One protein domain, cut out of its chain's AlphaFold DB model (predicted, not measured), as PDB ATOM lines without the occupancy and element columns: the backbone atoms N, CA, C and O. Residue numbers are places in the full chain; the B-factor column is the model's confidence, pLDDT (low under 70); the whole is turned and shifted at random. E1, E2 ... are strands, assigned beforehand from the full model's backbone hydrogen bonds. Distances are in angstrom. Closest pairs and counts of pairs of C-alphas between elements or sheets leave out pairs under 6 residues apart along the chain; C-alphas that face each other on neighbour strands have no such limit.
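This is residues 23 to 63 of the 85 residues of the protein "NTP_transf_9 domain-containing protein" of Alteromonadaceae bacterium (UniProt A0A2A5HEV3). This is a narrow, strongly twisted ribbon of three strands, with E2 in the middle and E1 and E3 on its two sides; two hairpin turns, at residues 37 to 39 and 50 to 51, make its opposite ends. E1 bends sharply, by 75 degrees at residue 31. The printed part has 41 residues, no named helix and three named strands, E1, E2 and E3 along the chain and in the same order across an antiparallel sheet; its class is all strand. It is only just loose, close to compact, with a radius of gyration of the C-alphas of 11.1 A, and a rod spanning 36 by 16 by 12 A.

Start at Ser 23 and go on to C-alpha 27 at (139.888, 139.138, 162.498), where E1, residues 27 to 36, begins; it covers 22.6 A. Find E2 at residues 40 to 49, 28.8 A long, from C-alpha 40 at (154.153, 149.621, 174.882). E3, residues 52 to 60, runs 21.5 A to C-alpha 60 at (147.145, 143.428, 171.587).

The strands form a meander, each the antiparallel neighbour of the one before. In the hairpin of E1 and E2, at 152 degrees, look for N 28 and O 46, 2.9 A apart, and N 42 and O 34, 2.8 A, both within hydrogen-bond range. In the hairpin of E2 and E3, at 153 degrees, N 45 and O 58 are within hydrogen-bond range at 2.8 A. E1 and E3 are edge strands; their closest C-alphas, of Ser 30 and Asn 56, are 6.5 A apart.

The two C-alphas farthest apart, of Trp 38 and Glu 51, are 36.1 A apart. The printed part has no cut, and both links are tight. Its mean pLDDT is 95.7, and no printed residue is under 70.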
ATOM      1  N   SER A  23     138.586 133.031 167.386       97.19
ATOM      2  CA  SER A  23     138.023 132.664 166.083       97.19
ATOM      3  C   SER A  23     138.623 133.560 164.998       97.19
ATOM      4  O   SER A  23     138.049 134.584 164.624       97.19
ATOM      5  N   ARG A  24     139.841 133.218 164.554       95.44
ATOM      6  CA  ARG A  24     140.692 134.027 163.657       95.44
ATOM      7  C   ARG A  24     140.018 134.432 162.347       95.44
ATOM      8  O   ARG A  24     140.401 135.452 161.788       95.44
ATOM      9  N   GLU A  25     139.019 133.688 161.890       96.12
ATOM     10  CA  GLU A  25     138.212 133.988 160.706       96.12
ATOM     11  C   GLU A  25     137.501 135.348 160.767       96.12
ATOM     12  O   GLU A  25     137.241 135.941 159.723       96.12
ATOM     13  N   TYR A  26     137.239 135.875 161.967       96.94
ATOM     14  CA  TYR A  26     136.592 137.176 162.151       96.94
ATOM     15  C   TYR A  26     137.578 138.338 162.288       96.94
ATOM     16  O   TYR A  26     137.147 139.465 162.504       96.94
ATOM     17  N   PHE A  27     138.889 138.108 162.215       97.38
ATOM     18  CA  PHE A  27     139.888 139.138 162.498       97.38
ATOM     19  C   PHE A  27     140.693 139.487 161.257       97.38
ATOM     20  O   PHE A  27     141.291 138.627 160.616       97.38
ATOM     21  N   GLN A  28     140.794 140.783 160.986       97.25
ATOM     22  CA  GLN A  28     141.683 141.330 159.974       97.25
ATOM     23  C   GLN A  28     142.684 142.279 160.622       97.25
ATOM     24  O   GLN A  28     142.324 143.097 161.470       97.25
ATOM     25  N   GLU A  29     143.950 142.180 160.224       96.19
ATOM     26  CA  GLU A  29     144.977 143.124 160.658       96.19
ATOM     27  C   GLU A  29     144.613 144.551 160.247       96.19
ATOM     28  O   GLU A  29     144.263 144.823 159.100       96.19
ATOM     29  N   SER A  30     144.723 145.474 161.197       96.94
ATOM     30  CA  SER A  30     144.637 146.903 160.935       96.94
ATOM     31  C   SER A  30     146.036 147.508 160.888       96.94
ATOM     32  O   SER A  30     146.960 147.008 161.531       96.94
ATOM     33  N   SER A  31     146.202 148.624 160.179       96.44
ATOM     34  CA  SER A  31     147.406 149.463 160.246       96.44
ATOM     35  C   SER A  31     147.399 150.422 161.442       96.44
ATOM     36  O   SER A  31     148.406 151.071 161.720       96.44
ATOM     37  N   HIS A  32     146.288 150.512 162.182       97.75
ATOM     38  CA  HIS A  32     146.164 151.402 163.330       97.75
ATOM     39  C   HIS A  32     147.083 150.976 164.475       97.75
ATOM     40  O   HIS A  32     147.156 149.795 164.820       97.75
ATOM     41  N   ARG A  33     147.770 151.940 165.085       97.50
ATOM     42  CA  ARG A  33     148.673 151.737 166.220       97.50
ATOM     43  C   ARG A  33     148.435 152.821 167.257       97.50
ATOM     44  O   ARG A  33     148.124 153.959 166.910       97.50
ATOM     45  N   SER A  34     148.610 152.481 168.528       96.69
ATOM     46  CA  SER A  34     148.593 153.454 169.623       96.69
ATOM     47  C   SER A  34     149.713 153.148 170.610       96.69
ATOM     48  O   SER A  34     150.149 152.006 170.725       96.69
ATOM     49  N   CYS A  35     150.217 154.158 171.315       95.06
ATOM     50  CA  CYS A  35     151.320 153.977 172.254       95.06
ATOM     51  C   CYS A  35     150.857 154.248 173.683       95.06
ATOM     52  O   CYS A  35     150.283 155.294 173.984       95.06
ATOM     53  N   CYS A  36     151.138 153.306 174.575       92.12
ATOM     54  CA  CYS A  36     150.936 153.450 176.004       92.12
ATOM     55  C   CYS A  36     152.299 153.509 176.692       92.12
ATOM     56  O   CYS A  36     153.134 152.620 176.511       92.12
ATOM     57  N   SER A  37     152.509 154.531 177.525       91.56
ATOM     58  CA  SER A  37     153.787 154.773 178.207       91.56
ATOM     59  C   SER A  37     154.283 153.567 179.008       91.56
ATOM     60  O   SER A  37     155.486 153.315 179.043       91.56
ATOM     61  N   TRP A  38     153.368 152.799 179.603       90.56
ATOM     62  CA  TRP A  38     153.712 151.659 180.448       90.56
ATOM     63  C   TRP A  38     153.485 150.290 179.798       90.56
ATOM     64  O   TRP A  38     154.197 149.356 180.153       90.56
ATOM     65  N   LYS A  39     152.545 150.153 178.846       91.44
ATOM     66  CA  LYS A  39     152.283 148.866 178.171       91.44
ATOM     67  C   LYS A  39     153.113 148.654 176.906       91.44
ATOM     68  O   LYS A  39     153.398 147.509 176.592       91.44
ATOM     69  N   GLY A  40     153.532 149.712 176.209       94.50
ATOM     70  CA  GLY A  40     154.153 149.621 174.882       94.50
ATOM     71  C   GLY A  40     153.197 150.016 173.751       94.50
ATOM     72  O   GLY A  40     152.194 150.693 173.986       94.50
ATOM     73  N   GLU A  41     153.531 149.624 172.523       96.88
ATOM     74  CA  GLU A  41     152.712 149.884 171.334       96.88
ATOM     75  C   GLU A  41     151.606 148.829 171.194       96.88
ATOM     76  O   GLU A  41     151.876 147.630 171.239       96.88
ATOM     77  N   ALA A  42     150.361 149.272 171.032       97.31
ATOM     78  CA  ALA A  42     149.219 148.422 170.738       97.31
ATOM     79  C   ALA A  42     149.040 148.274 169.224       97.31
ATOM     80  O   ALA A  42     149.028 149.259 168.480       97.31
ATOM     81  N   HIS A  43     148.852 147.035 168.790       97.94
ATOM     82  CA  HIS A  43     148.452 146.652 167.442       97.94
ATOM     83  C   HIS A  43     146.975 146.277 167.471       97.94
ATOM     84  O   HIS A  43     146.479 145.791 168.486       97.94
ATOM     85  N   TYR A  44     146.271 146.531 166.373       98.25
ATOM     86  CA  TYR A  44     144.820 146.397 166.319       98.25
ATOM     87  C   TYR A  44     144.387 145.414 165.237       98.25
ATOM     88  O   TYR A  44     144.998 145.330 164.170       98.25
ATOM     89  N   TYR A  45     143.285 144.728 165.513       98.12
ATOM     90  CA  TYR A  45     142.503 143.994 164.534       98.12
ATOM     91  C   TYR A  45     141.151 144.679 164.352       98.12
ATOM     92  O   TYR A  45     140.528 145.130 165.321       98.12
ATOM     93  N   SER A  46     140.684 144.729 163.113       97.88
ATOM     94  CA  SER A  46     139.276 144.959 162.811       97.88
ATOM     95  C   SER A  46     138.536 143.629 162.890       97.88
ATOM     96  O   SER A  46     139.061 142.602 162.456       97.88
ATOM     97  N   VAL A  47     137.334 143.649 163.461       97.12
ATOM     98  CA  VAL A  47     136.468 142.470 163.525       97.12
ATOM     99  C   VAL A  47     135.496 142.530 162.356       97.12
ATOM    100  O   VAL A  47     134.786 143.521 162.199       97.12
ATOM    101  N   ILE A  48     135.482 141.490 161.535       95.69
ATOM    102  CA  ILE A  48     134.618 141.368 160.364       95.69
ATOM    103  C   ILE A  48     133.542 140.343 160.681       95.69
ATOM    104  O   ILE A  48     133.849 139.240 161.126       95.69
ATOM    105  N   PHE A  49     132.288 140.703 160.441       89.69
ATOM    106  CA  PHE A  49     131.158 139.792 160.553       89.69
ATOM    107  C   PHE A  49     130.140 140.121 159.463       89.69
ATOM    108  O   PHE A  49     129.640 141.245 159.400       89.69
ATOM    109  N   ASP A  50     129.852 139.149 158.599       89.19
ATOM    110  CA  ASP A  50     129.084 139.340 157.365       89.19
ATOM    111  C   ASP A  50     129.621 140.525 156.534       89.19
ATOM    112  O   ASP A  50     130.797 140.553 156.172       89.19
ATOM    113  N   GLU A  51     128.779 141.514 156.235       91.06
ATOM    114  CA  GLU A  51     129.140 142.729 155.490       91.06
ATOM    115  C   GLU A  51     129.564 143.891 156.408       91.06
ATOM    116  O   GLU A  51     129.773 145.014 155.949       91.06
ATOM    117  N   GLN A  52     129.682 143.647 157.717       92.94
ATOM    118  CA  GLN A  52     130.023 144.664 158.708       92.94
ATOM    119  C   GLN A  52     131.485 144.558 159.137       92.94
ATOM    120  O   GLN A  52     132.006 143.480 159.426       92.94
ATOM    121  N   VAL A  53     132.135 145.717 159.243       96.00
ATOM    122  CA  VAL A  53     133.498 145.847 159.761       96.00
ATOM    123  C   VAL A  53     133.466 146.718 161.006       96.00
ATOM    124  O   VAL A  53     133.173 147.912 160.946       96.00
ATOM    125  N   ASN A  54     133.798 146.127 162.148       96.88
ATOM    126  CA  ASN A  54     134.023 146.849 163.389       96.88
ATOM    127  C   ASN A  54     135.510 147.201 163.501       96.88
ATOM    128  O   ASN A  54     136.354 146.397 163.915       96.88
ATOM    129  N   GLU A  55     135.844 148.408 163.052       97.69
ATOM    130  CA  GLU A  55     137.229 148.825 162.881       97.69
ATOM    131  C   GLU A  55     137.993 148.923 164.200       97.69
ATOM    132  O   GLU A  55     137.602 149.631 165.141       97.69
ATOM    133  N   ASN A  56     139.173 148.302 164.222       97.56
ATOM    134  CA  ASN A  56     140.083 148.327 165.364       97.56
ATOM    135  C   ASN A  56     139.430 147.813 166.655       97.56
ATOM    136  O   ASN A  56     139.789 148.293 167.723       97.56
ATOM    137  N   ALA A  57     138.434 146.924 166.576       97.50
ATOM    138  CA  ALA A  57     137.632 146.461 167.712       97.50
ATOM    139  C   ALA A  57     138.363 145.503 168.665       97.50
ATOM    140  O   ALA A  57     137.873 145.230 169.761       97.50
ATOM    141  N   ALA A  58     139.542 145.026 168.276       97.88
ATOM    142  CA  ALA A  58     140.409 144.247 169.140       97.88
ATOM    143  C   ALA A  58     141.840 144.784 169.095       97.88
ATOM    144  O   ALA A  58     142.274 145.326 168.078       97.88
ATOM    145  N   TRP A  59     142.580 144.646 170.193       97.62
ATOM    146  CA  TRP A  59     143.977 145.076 170.268       97.62
ATOM    147  C   TRP A  59     144.831 144.146 171.114       97.62
ATOM    148  O   TRP A  59     144.335 143.429 171.983       97.62
ATOM    149  N   TYR A  60     146.134 144.196 170.872       97.25
ATOM    150  CA  TYR A  60     147.145 143.428 171.587       97.25
ATOM    151  C   TYR A  60     148.470 144.187 171.623       97.25
ATOM    152  O   TYR A  60     148.684 145.129 170.862       97.25
ATOM    153  N   TYR A  61     149.371 143.775 172.511       96.75
ATOM    154  CA  TYR A  61     150.715 144.345 172.622       96.75
ATOM    155  C   TYR A  61     151.737 143.299 172.160       96.75
ATOM    156  O   TYR A  61     151.982 142.360 172.922       96.75
ATOM    157  N   PRO A  62     152.311 143.403 170.942       94.94
ATOM    158  CA  PRO A  62     153.324 142.452 170.473       94.94
ATOM    159  C   PRO A  62     154.643 142.585 171.239       94.94
ATOM    160  O   PRO A  62     155.293 141.585 171.523       94.94
ATOM    161  N   GLU A  63     155.008 143.812 171.618       93.94
ATOM    162  CA  GLU A  63     156.229 144.117 172.368       93.94
ATOM    163  C   GLU A  63     155.889 144.839 173.685       93.94
ATOM    164  O   GLU A  63     156.091 146.052 173.827       93.94
TER     165      GLU A  63